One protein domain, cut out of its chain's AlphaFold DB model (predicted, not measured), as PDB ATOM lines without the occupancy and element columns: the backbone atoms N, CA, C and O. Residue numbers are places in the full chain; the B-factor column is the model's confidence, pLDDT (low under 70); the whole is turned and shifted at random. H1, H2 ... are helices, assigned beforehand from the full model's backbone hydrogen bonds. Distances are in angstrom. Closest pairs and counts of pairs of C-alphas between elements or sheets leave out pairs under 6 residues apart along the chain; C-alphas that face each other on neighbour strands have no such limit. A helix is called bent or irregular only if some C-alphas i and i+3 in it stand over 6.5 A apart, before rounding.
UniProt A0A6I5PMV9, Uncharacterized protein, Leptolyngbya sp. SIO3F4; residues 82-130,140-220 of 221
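This is residues 82 to 130 and 140 to 220 of the 221 residues of an uncharacterized protein of Leptolyngbya sp. SIO3F4 (UniProt A0A6I5PMV9). Long helix H3 runs through the middle, crossed by H1; H5 packs on its later part and makes a hairpin with kinked H4. H2 packs on H3's first part, and residues 120 to 130 stick out. The printed part has 130 residues with five named helices, H1 to H5, all helix, only just compact, close to loose, radius of gyration 16.5 A, spanning 59 by 32 by 30 A.

H1, residues 82 to 99, 25.5 A, begins at C-alpha 82 (169.605, 133.901, 167.995). H2 is residues 108 to 128, 30.6 A; H3, 148 to 170, 32.0 A. H4, 176 to 201, 26.8 A, is irregular: C-alphas 182 and 185 are 8.1 A apart. H5, 205 to 217, ends at (154.480, 154.414, 165.192).

H1 touches the hub H3, closest C-alphas Ser 87 and His 154, 4.6 A, a steep tilt of 63 degrees. H2 touches H3 at Ala 115 and Glu 149, C-alphas 4.6 A apart. H5 touches H3 at C-alphas Ser 166 and Ile 214, 5.3 A. Every O i to N i+4 pair is within hydrogen-bond range in H1, H2, H3 and H5; in H4, 14 of 22.

Residues 131 to 139 are not printed; C-alphas 130 and 140 are 20.5 A apart. Nine residues are under pLDDT 70.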
ATOM      1  N   GLN A  82     169.330 134.892 169.034       96.38
ATOM      2  CA  GLN A  82     169.605 133.901 167.995       96.38
ATOM      3  C   GLN A  82     168.351 133.625 167.154       96.38
ATOM      4  O   GLN A  82     168.401 133.706 165.934       96.38
ATOM      5  N   ALA A  83     167.202 133.444 167.809       94.81
ATOM      6  CA  ALA A  83     165.932 133.160 167.148       94.81
ATOM      7  C   ALA A  83     165.517 134.240 166.132       94.81
ATOM      8  O   ALA A  83     165.016 133.914 165.053       94.81
ATOM      9  N   VAL A  84     165.719 135.524 166.455       94.19
ATOM     10  CA  VAL A  84     165.426 136.623 165.522       94.19
ATOM     11  C   VAL A  84     166.493 136.706 164.434       94.19
ATOM     12  O   VAL A  84     166.149 136.899 163.273       94.19
ATOM     13  N   ARG A  85     167.778 136.519 164.761       94.06
ATOM     14  CA  ARG A  85     168.858 136.445 163.758       94.06
ATOM     15  C   ARG A  85     168.604 135.369 162.705       94.06
ATOM     16  O   ARG A  85     168.741 135.665 161.519       94.06
ATOM     17  N   ASP A  86     168.172 134.185 163.121       95.19
ATOM     18  CA  ASP A  86     167.849 133.085 162.211       95.19
ATOM     19  C   ASP A  86     166.681 133.457 161.293       95.19
ATOM     20  O   ASP A  86     166.785 133.302 160.079       95.19
ATOM     21  N   SER A  87     165.623 134.071 161.837       96.00
ATOM     22  CA  SER A  87     164.518 134.590 161.019       96.00
ATOM     23  C   SER A  87     164.949 135.683 160.047       96.00
ATOM     24  O   SER A  87     164.493 135.694 158.908       96.00
ATOM     25  N   ARG A  88     165.855 136.583 160.443       93.88
ATOM     26  CA  ARG A  88     166.390 137.612 159.535       93.88
ATOM     27  C   ARG A  88     167.178 136.992 158.385       93.88
ATOM     28  O   ARG A  88     166.991 137.394 157.242       93.88
ATOM     29  N   SER A  89     168.025 136.009 158.691       93.69
ATOM     30  CA  SER A  89     168.777 135.251 157.688       93.69
ATOM     31  C   SER A  89     167.835 134.518 156.734       93.69
ATOM     32  O   SER A  89     167.978 134.645 155.520       93.69
ATOM     33  N   PHE A  90     166.826 133.826 157.271       94.75
ATOM     34  CA  PHE A  90     165.819 133.121 156.480       94.75
ATOM     35  C   PHE A  90     165.080 134.069 155.534       94.75
ATOM     36  O   PHE A  90     165.089 133.853 154.327       94.75
ATOM     37  N   VAL A  91     164.499 135.151 156.060       92.88
ATOM     38  CA  VAL A  91     163.722 136.109 155.260       92.88
ATOM     39  C   VAL A  91     164.594 136.783 154.203       92.88
ATOM     40  O   VAL A  91     164.167 136.929 153.062       92.88
ATOM     41  N   SER A  92     165.837 137.136 154.539       91.81
ATOM     42  CA  SER A  92     166.777 137.698 153.566       91.81
ATOM     43  C   SER A  92     167.101 136.711 152.443       91.81
ATOM     44  O   SER A  92     167.134 137.114 151.284       91.81
ATOM     45  N   ARG A  93     167.334 135.431 152.761       91.56
ATOM     46  CA  ARG A  93     167.583 134.388 151.750       91.56
ATOM     47  C   ARG A  93     166.351 134.140 150.891       91.56
ATOM     48  O   ARG A  93     166.486 133.993 149.682       91.56
ATOM     49  N   TRP A  94     165.174 134.118 151.513       92.62
ATOM     50  CA  TRP A  94     163.909 133.940 150.816       92.62
ATOM     51  C   TRP A  94     163.687 135.059 149.797       92.62
ATOM     52  O   TRP A  94     163.462 134.760 148.628       92.62
ATOM     53  N   LEU A  95     163.850 136.323 150.210       90.25
ATOM     54  CA  LEU A  95     163.706 137.481 149.323       90.25
ATOM     55  C   LEU A  95     164.659 137.396 148.129       90.25
ATOM     56  O   LEU A  95     164.205 137.502 146.999       90.25
ATOM     57  N   VAL A  96     165.947 137.120 148.355       89.25
ATOM     58  CA  VAL A  96     166.941 137.016 147.267       89.25
ATOM     59  C   VAL A  96     166.621 135.872 146.296       89.25
ATOM     60  O   VAL A  96     166.789 136.016 145.086       89.25
ATOM     61  N   ALA A  97     166.154 134.727 146.801       86.75
ATOM     62  CA  ALA A  97     165.812 133.577 145.962       86.75
ATOM     63  C   ALA A  97     164.578 133.827 145.073       86.75
ATOM     64  O   ALA A  97     164.497 133.280 143.970       86.75
ATOM     65  N   HIS A  98     163.648 134.664 145.539       85.06
ATOM     66  CA  HIS A  98     162.351 134.907 144.899       85.06
ATOM     67  C   HIS A  98     162.274 136.250 144.153       85.06
ATOM     68  O   HIS A  98     161.414 136.421 143.294       85.06
ATOM     69  N   GLU A  99     163.221 137.167 144.382       78.50
ATOM     70  CA  GLU A  99     163.345 138.442 143.659       78.50
ATOM     71  C   GLU A  99     163.487 138.227 142.143       78.50
ATOM     72  O   GLU A  99     162.865 138.925 141.347       78.50
ATOM     73  N   ASN A 100     164.226 137.191 141.734       69.38
ATOM     74  CA  ASN A 100     164.426 136.858 140.320       69.38
ATOM     75  C   ASN A 100     163.240 136.118 139.677       69.38
ATOM     76  O   ASN A 100     163.207 135.963 138.457       69.38
ATOM     77  N   GLN A 101     162.287 135.636 140.479       72.06
ATOM     78  CA  GLN A 101     161.163 134.811 140.017       72.06
ATOM     79  C   GLN A 101     159.872 135.624 139.845       72.06
ATOM     80  O   GLN A 101     158.847 135.066 139.462       72.06
ATOM     81  N   ASN A 102     159.920 136.946 140.071       65.50
ATOM     82  CA  ASN A 102     158.742 137.822 140.109       65.50
ATOM     83  C   ASN A 102     157.689 137.393 141.149       65.50
ATOM     84  O   ASN A 102     156.527 137.801 141.071       65.50
ATOM     85  N   ASP A 103     158.096 136.597 142.138       74.81
ATOM     86  CA  ASP A 103     157.197 136.137 143.181       74.81
ATOM     87  C   ASP A 103     156.893 137.278 144.149       74.81
ATOM     88  O   ASP A 103     157.774 137.930 144.715       74.81
ATOM     89  N   SER A 104     155.600 137.541 144.335       80.06
ATOM     90  CA  SER A 104     155.143 138.528 145.302       80.06
ATOM     91  C   SER A 104     155.370 138.017 146.722       80.06
ATOM     92  O   SER A 104     155.105 136.849 147.007       80.06
ATOM     93  N   LEU A 105     155.765 138.916 147.630       88.88
ATOM     94  CA  LEU A 105     155.795 138.636 149.065       88.88
ATOM     95  C   LEU A 105     154.458 137.991 149.493       88.88
ATOM     96  O   LEU A 105     153.404 138.534 149.153       88.88
ATOM     97  N   PRO A 106     154.456 136.854 150.208       90.00
ATOM     98  CA  PRO A 106     153.218 136.234 150.659       90.00
ATOM     99  C   PRO A 106     152.569 137.077 151.764       90.00
ATOM    100  O   PRO A 106     153.259 137.660 152.607       90.00
ATOM    101  N   SER A 107     151.232 137.134 151.783       93.56
ATOM    102  CA  SER A 107     150.512 137.724 152.916       93.56
ATOM    103  C   SER A 107     150.638 136.824 154.147       93.56
ATOM    104  O   SER A 107     150.692 135.597 154.028       93.56
ATOM    105  N   LEU A 108     150.668 137.425 155.335       94.19
ATOM    106  CA  LEU A 108     150.844 136.699 156.593       94.19
ATOM    107  C   LEU A 108     149.652 135.768 156.845       94.19
ATOM    108  O   LEU A 108     149.851 134.602 157.176       94.19
ATOM    109  N   GLY A 109     148.427 136.226 156.567       92.12
ATOM    110  CA  GLY A 109     147.238 135.374 156.676       92.12
ATOM    111  C   GLY A 109     147.266 134.155 155.739       92.12
ATOM    112  O   GLY A 109     146.793 133.079 156.098       92.12
ATOM    113  N   ASN A 110     147.868 134.277 154.548       92.75
ATOM    114  CA  ASN A 110     148.016 133.130 153.645       92.75
ATOM    115  C   ASN A 110     149.076 132.148 154.153       92.75
ATOM    116  O   ASN A 110     148.857 130.941 154.065       92.75
ATOM    117  N   LEU A 111     150.187 132.647 154.709       92.94
ATOM    118  CA  LEU A 111     151.224 131.801 155.304       92.94
ATOM    119  C   LEU A 111     150.666 130.930 156.432       92.94
ATOM    120  O   LEU A 111     150.958 129.738 156.472       92.94
ATOM    121  N   GLU A 112     149.821 131.494 157.299       92.12
ATOM    122  CA  GLU A 112     149.169 130.747 158.380       92.12
ATOM    123  C   GLU A 112     148.290 129.610 157.830       92.12
ATOM    124  O   GLU A 112     148.374 128.463 158.275       92.12
ATOM    125  N   ILE A 113     147.493 129.894 156.792       93.19
ATOM    126  CA  ILE A 113     146.639 128.893 156.137       93.19
ATOM    127  C   ILE A 113     147.481 127.795 155.469       93.19
ATOM    128  O   ILE A 113     147.138 126.611 155.559       93.19
ATOM    129  N   GLU A 114     148.557 128.164 154.774       92.31
ATOM    130  CA  GLU A 114     149.467 127.215 154.122       92.31
ATOM    131  C   GLU A 114     150.165 126.310 155.142       92.31
ATOM    132  O   GLU A 114     150.175 125.088 154.967       92.31
ATOM    133  N   ALA A 115     150.685 126.885 156.228       91.88
ATOM    134  CA  ALA A 115     151.333 126.146 157.304       91.88
ATOM    135  C   ALA A 115     150.355 125.193 158.004       91.88
ATOM    136  O   ALA A 115     150.670 124.016 158.181       91.88
ATOM    137  N   ALA A 116     149.135 125.643 158.314       91.19
ATOM    138  CA  ALA A 116     148.112 124.800 158.932       91.19
ATOM    139  C   ALA A 116     147.727 123.605 158.040       91.19
ATOM    140  O   ALA A 116     147.575 122.478 158.525       91.19
ATOM    141  N   LYS A 117     147.604 123.821 156.723       91.94
ATOM    142  CA  LYS A 117     147.351 122.743 155.751       91.94
ATOM    143  C   LYS A 117     148.518 121.760 155.676       91.94
ATOM    144  O   LYS A 117     148.285 120.550 155.681       91.94
ATOM    145  N   ALA A 118     149.751 122.264 155.619       88.12
ATOM    146  CA  ALA A 118     150.956 121.438 155.579       88.12
ATOM    147  C   ALA A 118     151.079 120.571 156.841       88.12
ATOM    148  O   ALA A 118     151.251 119.352 156.740       88.12
ATOM    149  N   TYR A 119     150.872 121.176 158.012       86.12
ATOM    150  CA  TYR A 119     150.878 120.488 159.298       86.12
ATOM    151  C   TYR A 119     149.807 119.393 159.363       86.12
ATOM    152  O   TYR A 119     150.115 118.242 159.683       86.12
ATOM    153  N   LYS A 120     148.557 119.711 158.993       87.88
ATOM    154  CA  LYS A 120     147.456 118.736 158.972       87.88
ATOM    155  C   LYS A 120     147.766 117.557 158.050       87.88
ATOM    156  O   LYS A 120     147.603 116.412 158.459       87.88
ATOM    157  N   SER A 121     148.275 117.824 156.846       86.31
ATOM    158  CA  SER A 121     148.652 116.769 155.898       86.31
ATOM    159  C   SER A 121     149.755 115.861 156.453       86.31
ATOM    160  O   SER A 121     149.684 114.641 156.304       86.31
ATOM    161  N   ARG A 122     150.765 116.427 157.127       82.19
ATOM    162  CA  ARG A 122     151.822 115.642 157.785       82.19
ATOM    163  C   ARG A 122     151.283 114.794 158.930       82.19
ATOM    164  O   ARG A 122     151.667 113.635 159.045       82.19
ATOM    165  N   TYR A 123     150.400 115.358 159.749       81.12
ATOM    166  CA  TYR A 123     149.775 114.652 160.863       81.12
ATOM    167  C   TYR A 123     148.917 113.475 160.379       81.12
ATOM    168  O   TYR A 123     149.090 112.356 160.851       81.12
ATOM    169  N   GLU A 124     148.059 113.693 159.379       83.75
ATOM    170  CA  GLU A 124     147.239 112.635 158.773       83.75
ATOM    171  C   GLU A 124     148.107 111.525 158.171       83.75
ATOM    172  O   GLU A 124     147.846 110.347 158.402       83.75
ATOM    173  N   LYS A 125     149.194 111.877 157.473       78.19
ATOM    174  CA  LYS A 125     150.152 110.888 156.957       78.19
ATOM    175  C   LYS A 125     150.834 110.101 158.073       78.19
ATOM    176  O   LYS A 125     150.992 108.896 157.927       78.19
ATOM    177  N   ALA A 126     151.201 110.748 159.181       76.50
ATOM    178  CA  ALA A 126     151.808 110.082 160.334       76.50
ATOM    179  C   ALA A 126     150.849 109.098 161.027       76.50
ATOM    180  O   ALA A 126     151.297 108.071 161.526       76.50
ATOM    181  N   LEU A 127     149.541 109.377 161.016       72.44
ATOM    182  CA  LEU A 127     148.513 108.472 161.540       72.44
ATOM    183  C   LEU A 127     148.255 107.250 160.640       72.44
ATOM    184  O   LEU A 127     147.801 106.222 161.134       72.44
ATOM    185  N   VAL A 128     148.523 107.362 159.334       69.50
ATOM    186  CA  VAL A 128     148.303 106.299 158.334       69.50
ATOM    187  C   VAL A 128     149.516 105.363 158.195       69.50
ATOM    188  O   VAL A 128     149.409 104.319 157.554       69.50
ATOM    189  N   VAL A 129     150.663 105.673 158.815       59.78
ATOM    190  CA  VAL A 129     151.819 104.758 158.843       59.78
ATOM    191  C   VAL A 129     151.453 103.490 159.628       59.78
ATOM    192  O   VAL A 129     151.444 103.480 160.858       59.78
ATOM    193  N   SER A 130     151.131 102.428 158.884       49.34
ATOM    194  CA  SER A 130     150.833 101.083 159.384       49.34
ATOM    195  C   SER A 130     151.993 100.471 160.194       49.34
ATOM    196  O   SER A 130     153.153 100.792 159.931       49.34
ATOM    197  N   PRO A 140     160.109 114.020 148.592       55.94
ATOM    198  CA  PRO A 140     161.138 115.038 148.534       55.94
ATOM    199  C   PRO A 140     160.801 116.106 149.568       55.94
ATOM    200  O   PRO A 140     159.736 116.725 149.512       55.94
ATOM    201  N   THR A 141     161.683 116.270 150.553       61.19
ATOM    202  CA  THR A 141     161.565 117.347 151.523       61.19
ATOM    203  C   THR A 141     161.609 118.640 150.716       61.19
ATOM    204  O   THR A 141     162.590 118.841 149.990       61.19
ATOM    205  N   PRO A 142     160.564 119.487 150.758       65.81
ATOM    206  CA  PRO A 142     160.623 120.771 150.081       65.81
ATOM    207  C   PRO A 142     161.865 121.511 150.571       65.81
ATOM    208  O   PRO A 142     162.252 121.378 151.739       65.81
ATOM    209  N   HIS A 143     162.502 122.253 149.668       78.50
ATOM    210  CA  HIS A 143     163.643 123.082 150.023       78.50
ATOM    211  C   HIS A 143     163.283 123.946 151.242       78.50
ATOM    212  O   HIS A 143     162.142 124.389 151.377       78.50
ATOM    213  N   GLU A 144     164.232 124.172 152.154       81.75
ATOM    214  CA  GLU A 144     163.946 124.790 153.458       81.75
ATOM    215  C   GLU A 144     163.233 126.147 153.335       81.75
ATOM    216  O   GLU A 144     162.362 126.460 154.143       81.75
ATOM    217  N   LEU A 145     163.553 126.924 152.293       84.12
ATOM    218  CA  LEU A 145     162.922 128.220 152.012       84.12
ATOM    219  C   LEU A 145     161.463 128.111 151.549       84.12
ATOM    220  O   LEU A 145     160.692 129.048 151.748       84.12
ATOM    221  N   ASP A 146     161.074 126.978 150.974       83.88
ATOM    222  CA  ASP A 146     159.741 126.765 150.404       83.88
ATOM    223  C   ASP A 146     158.817 126.030 151.375       83.88
ATOM    224  O   ASP A 146     157.608 125.939 151.147       83.88
ATOM    225  N   ASN A 147     159.364 125.544 152.494       88.38
ATOM    226  CA  ASN A 147     158.608 124.885 153.545       88.38
ATOM    227  C   ASN A 147     157.588 125.862 154.176       88.38
ATOM    228  O   ASN A 147     157.993 126.849 154.798       88.38
ATOM    229  N   PRO A 148     156.269 125.590 154.072       89.44
ATOM    230  CA  PRO A 148     155.226 126.469 154.602       89.44
ATOM    231  C   PRO A 148     155.341 126.764 156.098       89.44
ATOM    232  O   PRO A 148     155.128 127.902 156.507       89.44
ATOM    233  N   GLU A 149     155.724 125.773 156.905       89.62
ATOM    234  CA  GLU A 149     155.855 125.925 158.359       89.62
ATOM    235  C   GLU A 149     157.054 126.815 158.725       89.62
ATOM    236  O   GLU A 149     156.963 127.639 159.631       89.62
ATOM    237  N   LEU A 150     158.172 126.697 157.998       92.50
ATOM    238  CA  LEU A 150     159.341 127.557 158.220       92.50
ATOM    239  C   LEU A 150     159.086 128.989 157.745       92.50
ATOM    240  O   LEU A 150     159.486 129.937 158.425       92.50
ATOM    241  N   LYS A 151     158.389 129.157 156.612       92.69
ATOM    242  CA  LYS A 151     157.959 130.477 156.140       92.69
ATOM    243  C   LYS A 151     157.098 131.163 157.198       92.69
ATOM    244  O   LYS A 151     157.448 132.263 157.619       92.69
ATOM    245  N   GLU A 152     156.029 130.510 157.654       94.81
ATOM    246  CA  GLU A 152     155.157 131.043 158.707       94.81
ATOM    247  C   GLU A 152     155.982 131.453 159.931       94.81
ATOM    248  O   GLU A 152     156.014 132.639 160.263       94.81
ATOM    249  N   LEU A 153     156.779 130.539 160.488       95.00
ATOM    250  CA  LEU A 153     157.573 130.786 161.690       95.00
ATOM    251  C   LEU A 153     158.473 132.022 161.569       95.00
ATOM    252  O   LEU A 153     158.537 132.866 162.471       95.00
ATOM    253  N   HIS A 154     159.234 132.114 160.478       96.38
ATOM    254  CA  HIS A 154     160.247 133.153 160.337       96.38
ATOM    255  C   HIS A 154     159.639 134.510 159.984       96.38
ATOM    256  O   HIS A 154     160.051 135.515 160.573       96.38
ATOM    257  N   PHE A 155     158.643 134.554 159.096       95.75
ATOM    258  CA  PHE A 155     157.957 135.799 158.748       95.75
ATOM    259  C   PHE A 155     157.117 136.331 159.916       95.75
ATOM    260  O   PHE A 155     157.237 137.518 160.243       95.75
ATOM    261  N   PHE A 156     156.367 135.474 160.621       96.12
ATOM    262  CA  PHE A 156     155.601 135.896 161.796       96.12
ATOM    263  C   PHE A 156     156.499 136.363 162.934       96.12
ATOM    264  O   PHE A 156     156.166 137.349 163.582       96.12
ATOM    265  N   ARG A 157     157.670 135.751 163.152       96.50
ATOM    266  CA  ARG A 157     158.599 136.240 164.184       96.50
ATOM    267  C   ARG A 157     159.069 137.671 163.910       96.50
ATOM    268  O   ARG A 157     159.177 138.465 164.843       96.50
ATOM    269  N   ILE A 158     159.339 138.017 162.647       95.31
ATOM    270  CA  ILE A 158     159.686 139.397 162.275       95.31
ATOM    271  C   ILE A 158     158.486 140.321 162.492       95.31
ATOM    272  O   ILE A 158     158.629 141.359 163.135       95.31
ATOM    273  N   TYR A 159     157.302 139.933 162.016       96.00
ATOM    274  CA  TYR A 159     156.071 140.697 162.217       96.00
ATOM    275  C   TYR A 159     155.776 140.959 163.708       96.00
ATOM    276  O   TYR A 159     155.638 142.114 164.113       96.00
ATOM    277  N   GLN A 160     155.780 139.917 164.543       95.19
ATOM    278  CA  GLN A 160     155.518 139.985 165.986       95.19
ATOM    279  C   GLN A 160     156.526 140.870 166.721       95.19
ATOM    280  O   GLN A 160     156.164 141.571 167.668       95.19
ATOM    281  N   PHE A 161     157.791 140.871 166.292       94.38
ATOM    282  CA  PHE A 161     158.791 141.780 166.844       94.38
ATOM    283  C   PHE A 161     158.392 143.247 166.616       94.38
ATOM    284  O   PHE A 161     158.372 144.042 167.560       94.38
ATOM    285  N   PHE A 162     158.029 143.608 165.380       93.69
ATOM    286  CA  PHE A 162     157.603 144.971 165.050       93.69
ATOM    287  C   PHE A 162     156.272 145.350 165.713       93.69
ATOM    288  O   PHE A 162     156.123 146.486 166.165       93.69
ATOM    289  N   GLU A 163     155.339 144.408 165.834       94.19
ATOM    290  CA  GLU A 163     154.073 144.591 166.550       94.19
ATOM    291  C   GLU A 163     154.297 144.878 168.038       94.19
ATOM    292  O   GLU A 163     153.823 145.882 168.569       94.19
ATOM    293  N   ARG A 164     155.081 144.048 168.731       91.81
ATOM    294  CA  ARG A 164     155.387 144.270 170.152       91.81
ATOM    295  C   ARG A 164     156.072 145.605 170.384       91.81
ATOM    296  O   ARG A 164     155.806 146.289 171.372       91.81
ATOM    297  N   TRP A 165     156.952 145.983 169.471       90.06
ATOM    298  CA  TRP A 165     157.642 147.248 169.570       90.06
ATOM    299  C   TRP A 165     156.701 148.440 169.339       90.06
ATOM    300  O   TRP A 165     156.746 149.403 170.112       90.06
ATOM    301  N   SER A 166     155.788 148.369 168.365       91.00
ATOM    302  CA  SER A 166     154.776 149.412 168.157       91.00
ATOM    303  C   SER A 166     153.850 149.552 169.375       91.00
ATOM    304  O   SER A 166     153.595 150.674 169.822       91.00
ATOM    305  N   LEU A 167     153.447 148.441 170.002       90.12
ATOM    306  CA  LEU A 167     152.643 148.438 171.230       90.12
ATOM    307  C   LEU A 167     153.350 149.131 172.402       90.12
ATOM    308  O   LEU A 167     152.723 149.882 173.149       90.12
ATOM    309  N   LEU A 168     154.662 148.937 172.554       88.00
ATOM    310  CA  LEU A 168     155.432 149.585 173.621       88.00
ATOM    311  C   LEU A 168     155.571 151.101 173.403       88.00
ATOM    312  O   LEU A 168     155.552 151.868 174.369       88.00
ATOM    313  N   ILE A 169     155.628 151.554 172.149       87.00
ATOM    314  CA  ILE A 169     155.554 152.986 171.823       87.00
ATOM    315  C   ILE A 169     154.150 153.526 172.130       87.00
ATOM    316  O   ILE A 169     154.016 154.561 172.788       87.00
ATOM    317  N   LYS A 170     153.102 152.811 171.701       86.88
ATOM    318  CA  LYS A 170     151.692 153.183 171.903       86.88
ATOM    319  C   LYS A 170     151.335 153.354 173.377       86.88
ATOM    320  O   LYS A 170     150.696 154.335 173.748       86.88
ATOM    321  N   ASN A 171     151.787 152.426 174.215       85.44
ATOM    322  CA  ASN A 171     151.509 152.418 175.652       85.44
ATOM    323  C   ASN A 171     152.393 153.396 176.446       85.44
ATOM    324  O   ASN A 171     152.340 153.414 177.675       85.44
ATOM    325  N   PHE A 172     153.214 154.212 175.772       75.62
ATOM    326  CA  PHE A 172     154.201 155.107 176.387       75.62
ATOM    327  C   PHE A 172     155.218 154.394 177.291       75.62
ATOM    328  O   PHE A 172     155.863 155.037 178.130       75.62
ATOM    329  N   ASP A 173     155.385 153.089 177.099       78.06
ATOM    330  CA  ASP A 173     156.365 152.260 177.792       78.06
ATOM    331  C   ASP A 173     157.780 152.522 177.285       78.06
ATOM    332  O   ASP A 173     158.742 152.387 178.034       78.06
ATOM    333  N   ILE A 174     157.910 152.938 176.029       81.94
ATOM    334  CA  ILE A 174     159.148 153.437 175.442       81.94
ATOM    335  C   ILE A 174     158.799 154.711 174.687       81.94
ATOM    336  O   ILE A 174     157.809 154.777 173.962       81.94
ATOM    337  N   ASP A 175     159.599 155.757 174.852       75.88
ATOM    338  CA  ASP A 175     159.440 156.945 174.030       75.88
ATOM    339  C   ASP A 175     159.944 156.688 172.599       75.88
ATOM    340  O   ASP A 175     160.978 156.062 172.364       75.88
ATOM    341  N   GLN A 176     159.193 157.196 171.624       76.00
ATOM    342  CA  GLN A 176     159.439 156.972 170.200       76.00
ATOM    343  C   GLN A 176     160.873 157.307 169.735       76.00
ATOM    344  O   GLN A 176     161.415 156.554 168.929       76.00
ATOM    345  N   PRO A 177     161.547 158.362 170.233       79.00
ATOM    346  CA  PRO A 177     162.931 158.631 169.843       79.00
ATOM    347  C   PRO A 177     163.928 157.610 170.397       79.00
ATOM    348  O   PRO A 177     164.823 157.198 169.661       79.00
ATOM    349  N   THR A 178     163.765 157.157 171.646       78.31
ATOM    350  CA  THR A 178     164.577 156.056 172.192       78.31
ATOM    351  C   THR A 178     164.376 154.793 171.364       78.31
ATOM    352  O   THR A 178     165.355 154.187 170.936       78.31
ATOM    353  N   ALA A 179     163.122 154.451 171.053       78.12
ATOM    354  CA  ALA A 179     162.797 153.363 170.137       78.12
ATOM    355  C   ALA A 179     163.522 153.518 168.785       78.12
ATOM    356  O   ALA A 179     164.265 152.628 168.374       78.12
ATOM    357  N   ASN A 180     163.375 154.670 168.125       80.38
ATOM    358  CA  ASN A 180     164.010 154.950 166.836       80.38
ATOM    359  C   ASN A 180     165.540 154.836 166.888       80.38
ATOM    360  O   ASN A 180     166.139 154.329 165.943       80.38
ATOM    361  N   SER A 181     166.176 155.269 167.979       81.25
ATOM    362  CA  SER A 181     167.631 155.192 168.140       81.25
ATOM    363  C   SER A 181     168.133 153.749 168.105       81.25
ATOM    364  O   SER A 181     169.101 153.461 167.401       81.25
ATOM    365  N   TYR A 182     167.469 152.841 168.827       79.00
ATOM    366  CA  TYR A 182     167.906 151.446 168.967       79.00
ATOM    367  C   TYR A 182     167.850 150.640 167.667       79.00
ATOM    368  O   TYR A 182     168.554 149.647 167.527       79.00
ATOM    369  N   MET A 183     167.033 151.067 166.711       78.44
ATOM    370  CA  MET A 183     166.747 150.298 165.497       78.44
ATOM    371  C   MET A 183     167.005 151.088 164.216       78.44
ATOM    372  O   MET A 183     166.699 150.610 163.124       78.44
ATOM    373  N   SER A 184     167.588 152.280 164.345       80.50
ATOM    374  CA  SER A 184     167.876 153.219 163.255       80.50
ATOM    375  C   SER A 184     168.523 152.551 162.038       80.50
ATOM    376  O   SER A 184     168.067 152.767 160.918       80.50
ATOM    377  N   SER A 185     169.505 151.674 162.255       77.81
ATOM    378  CA  SER A 185     170.260 150.990 161.198       77.81
ATOM    379  C   SER A 185     169.435 150.006 160.364       77.81
ATOM    380  O   SER A 185     169.777 149.738 159.218       77.81
ATOM    381  N   TYR A 186     168.369 149.443 160.934       80.44
ATOM    382  CA  TYR A 186     167.605 148.354 160.311       80.44
ATOM    383  C   TYR A 186     166.215 148.802 159.869       80.44
ATOM    384  O   TYR A 186     165.674 148.287 158.895       80.44
ATOM    385  N   LYS A 187     165.639 149.775 160.579       86.88
ATOM    386  CA  LYS A 187     164.245 150.194 160.445       86.88
ATOM    387  C   LYS A 187     163.835 150.444 158.997       86.88
ATOM    388  O   LYS A 187     162.844 149.877 158.562       86.88
ATOM    389  N   ALA A 188     164.605 151.246 158.259       89.31
ATOM    390  CA  ALA A 188     164.272 151.606 156.880       89.31
ATOM    391  C   ALA A 188     164.116 150.367 155.987       89.31
ATOM    392  O   ALA A 188     163.077 150.186 155.361       89.31
ATOM    393  N   TRP A 189     165.092 149.455 156.026       91.38
ATOM    394  CA  TRP A 189     165.064 148.252 155.199       91.38
ATOM    395  C   TRP A 189     163.836 147.378 155.490       91.38
ATOM    396  O   TRP A 189     163.150 146.969 154.559       91.38
ATOM    397  N   TYR A 190     163.514 147.128 156.763       91.50
ATOM    398  CA  TYR A 190     162.353 146.301 157.124       91.50
ATOM    399  C   TYR A 190     161.022 146.976 156.788       91.50
ATOM    400  O   TYR A 190     160.083 146.300 156.362       91.50
ATOM    401  N   MET A 191     160.936 148.297 156.960       92.38
ATOM    402  CA  MET A 191     159.744 149.049 156.579       92.38
ATOM    403  C   MET A 191     159.488 148.940 155.076       92.38
ATOM    404  O   MET A 191     158.369 148.615 154.680       92.38
ATOM    405  N   ASP A 192     160.519 149.152 154.260       91.50
ATOM    406  CA  ASP A 192     160.395 149.217 152.804       91.50
ATOM    407  C   ASP A 192     160.203 147.836 152.165       91.50
ATOM    408  O   ASP A 192     159.388 147.689 151.256       91.50
ATOM    409  N   ASN A 193     160.910 146.815 152.661       91.19
ATOM    410  CA  ASN A 193     160.938 145.491 152.032       91.19
ATOM    411  C   ASN A 193     159.906 144.510 152.598       91.19
ATOM    412  O   ASN A 193     159.577 143.542 151.920       91.19
ATOM    413  N   LEU A 194     159.384 144.733 153.812       93.75
ATOM    414  CA  LEU A 194     158.446 143.801 154.451       93.75
ATOM    415  C   LEU A 194     157.166 144.479 154.941       93.75
ATOM    416  O   LEU A 194     156.087 144.153 154.456       93.75
ATOM    417  N   ILE A 195     157.256 145.437 155.871       95.31
ATOM    418  CA  ILE A 195     156.069 145.970 156.565       95.31
ATOM    419  C   ILE A 195     155.122 146.702 155.602       95.31
ATOM    420  O   ILE A 195     153.922 146.423 155.588       95.31
ATOM    421  N   HIS A 196     155.636 147.625 154.782       94.44
ATOM    422  CA  HIS A 196     154.815 148.333 153.798       94.44
ATOM    423  C   HIS A 196     154.229 147.392 152.734       94.44
ATOM    424  O   HIS A 196     153.030 147.505 152.464       94.44
ATOM    425  N   PRO A 197     155.009 146.475 152.125       93.88
ATOM    426  CA  PRO A 197     154.466 145.453 151.235       93.88
ATOM    427  C   PRO A 197     153.367 144.603 151.877       93.88
ATOM    428  O   PRO A 197     152.290 144.492 151.291       93.88
ATOM    429  N   TRP A 198     153.571 144.089 153.094       95.56
ATOM    430  CA  TRP A 198     152.555 143.312 153.807       95.56
ATOM    431  C   TRP A 198     151.265 144.092 154.015       95.56
ATOM    432  O   TRP A 198     150.196 143.590 153.685       95.56
ATOM    433  N   ALA A 199     151.345 145.344 154.471       95.06
ATOM    434  CA  ALA A 199     150.155 146.167 154.701       95.06
ATOM    435  C   ALA A 199     149.304 146.367 153.430       95.06
ATOM    436  O   ALA A 199     148.086 146.549 153.514       95.06
ATOM    437  N   LYS A 200     149.934 146.330 152.247       94.19
ATOM    438  CA  LYS A 200     149.251 146.470 150.952       94.19
ATOM    439  C   LYS A 200     148.523 145.197 150.528       94.19
ATOM    440  O   LYS A 200     147.438 145.297 149.960       94.19
ATOM    441  N   ILE A 201     149.122 144.032 150.767       94.69
ATOM    442  CA  ILE A 201     148.606 142.742 150.285       94.69
ATOM    443  C   ILE A 201     147.740 142.009 151.313       94.69
ATOM    444  O   ILE A 201     146.977 141.118 150.938       94.69
ATOM    445  N   GLU A 202     147.863 142.355 152.598       95.69
ATOM    446  CA  GLU A 202     147.176 141.660 153.679       95.69
ATOM    447  C   GLU A 202     145.657 141.864 153.608       95.69
ATOM    448  O   GLU A 202     145.150 142.975 153.400       95.69
ATOM    449  N   LYS A 203     144.933 140.756 153.783       92.56
ATOM    450  CA  LYS A 203     143.470 140.693 153.759       92.56
ATOM    451  C   LYS A 203     142.892 140.453 155.146       92.56
ATOM    452  O   LYS A 203     141.755 140.863 155.381       92.56
ATOM    453  N   ASP A 204     143.644 139.822 156.051       94.00
ATOM    454  CA  ASP A 204     143.209 139.685 157.437       94.00
ATOM    455  C   ASP A 204     143.091 141.069 158.089       94.00
ATOM    456  O   ASP A 204     144.028 141.872 158.101       94.00
ATOM    457  N   ARG A 205     141.904 141.362 158.627       94.00
ATOM    458  CA  ARG A 205     141.583 142.682 159.171       94.00
ATOM    459  C   ARG A 205     142.439 143.030 160.388       94.00
ATOM    460  O   ARG A 205     142.784 144.199 160.561       94.00
ATOM    461  N   TYR A 206     142.735 142.056 161.241       93.31
ATOM    462  CA  TYR A 206     143.469 142.274 162.484       93.31
ATOM    463  C   TYR A 206     144.955 142.477 162.201       93.31
ATOM    464  O   TYR A 206     145.531 143.459 162.673       93.31
ATOM    465  N   ILE A 207     145.543 141.624 161.359       94.25
ATOM    466  CA  ILE A 207     146.947 141.750 160.947       94.25
ATOM    467  C   ILE A 207     147.150 143.064 160.190       94.25
ATOM    468  O   ILE A 207     148.079 143.816 160.486       94.25
ATOM    469  N   LYS A 208     146.244 143.408 159.267       95.88
ATOM    470  CA  LYS A 208     146.324 144.669 158.523       95.88
ATOM    471  C   LYS A 208     146.282 145.892 159.439       95.88
ATOM    472  O   LYS A 208     147.116 146.783 159.296       95.88
ATOM    473  N   ALA A 209     145.360 145.923 160.401       94.81
ATOM    474  CA  ALA A 209     145.280 147.017 161.368       94.81
ATOM    475  C   ALA A 209     146.560 147.132 162.217       94.81
ATOM    476  O   ALA A 209     147.027 148.238 162.493       94.81
ATOM    477  N   SER A 210     147.154 145.997 162.599       95.81
ATOM    478  CA  SER A 210     148.431 145.972 163.317       95.81
ATOM    479  C   SER A 210     149.581 146.518 162.460       95.81
ATOM    480  O   SER A 210     150.329 147.387 162.910       95.81
ATOM    481  N   LEU A 211     149.676 146.111 161.190       96.31
ATOM    482  CA  LEU A 211     150.672 146.616 160.235       96.31
ATOM    483  C   LEU A 211     150.559 148.131 160.008       96.31
ATOM    484  O   LEU A 211     151.575 148.829 159.974       96.31
ATOM    485  N   GLU A 212     149.343 148.664 159.896       95.44
ATOM    486  CA  GLU A 212     149.103 150.108 159.782       95.44
ATOM    487  C   GLU A 212     149.568 150.867 161.036       95.44
ATOM    488  O   GLU A 212     150.191 151.930 160.933       95.44
ATOM    489  N   GLU A 213     149.338 150.305 162.223       93.81
ATOM    490  CA  GLU A 213     149.815 150.886 163.481       93.81
ATOM    491  C   GLU A 213     151.350 150.836 163.583       93.81
ATOM    492  O   GLU A 213     151.976 151.819 163.995       93.81
ATOM    493  N   ILE A 214     151.983 149.739 163.144       94.25
ATOM    494  CA  ILE A 214     153.448 149.636 163.036       94.25
ATOM    495  C   ILE A 214     153.978 150.747 162.124       94.25
ATOM    496  O   ILE A 214     154.894 151.474 162.512       94.25
ATOM    497  N   ILE A 215     153.386 150.940 160.942       93.88
ATOM    498  CA  ILE A 215     153.782 152.002 160.006       93.88
ATOM    499  C   ILE A 215     153.682 153.378 160.663       93.88
ATOM    500  O   ILE A 215     154.606 154.188 160.562       93.88
ATOM    501  N   LYS A 216     152.588 153.645 161.374       91.38
ATOM    502  CA  LYS A 216     152.358 154.932 162.032       91.38
ATOM    503  C   LYS A 216     153.366 155.220 163.147       91.38
ATOM    504  O   LYS A 216     153.827 156.355 163.269       91.38
ATOM    505  N   LEU A 217     153.680 154.225 163.976       88.12
ATOM    506  CA  LEU A 217     154.480 154.414 165.192       88.12
ATOM    507  C   LEU A 217     155.980 154.200 164.970       88.12
ATOM    508  O   LEU A 217     156.797 154.928 165.537       88.12
ATOM    509  N   VAL A 218     156.341 153.222 164.141       85.81
ATOM    510  CA  VAL A 218     157.729 152.846 163.843       85.81
ATOM    511  C   VAL A 218     158.195 153.497 162.537       85.81
ATOM    512  O   VAL A 218     159.309 154.017 162.467       85.81
ATOM    513  N   GLY A 219     157.339 153.546 161.514       79.44
ATOM    514  CA  GLY A 219     157.676 154.092 160.193       79.44
ATOM    515  C   GLY A 219     157.896 155.609 160.151       79.44
ATOM    516  O   GLY A 219     158.561 156.105 159.244       79.44
ATOM    517  N   SER A 220     157.417 156.366 161.144       68.19
ATOM    518  CA  SER A 220     157.660 157.813 161.219       68.19
ATOM    519  C   SER A 220     159.159 158.131 161.361       68.19
ATOM    520  O   SER A 220     159.843 157.535 162.206       68.19
TER     521      SER A 220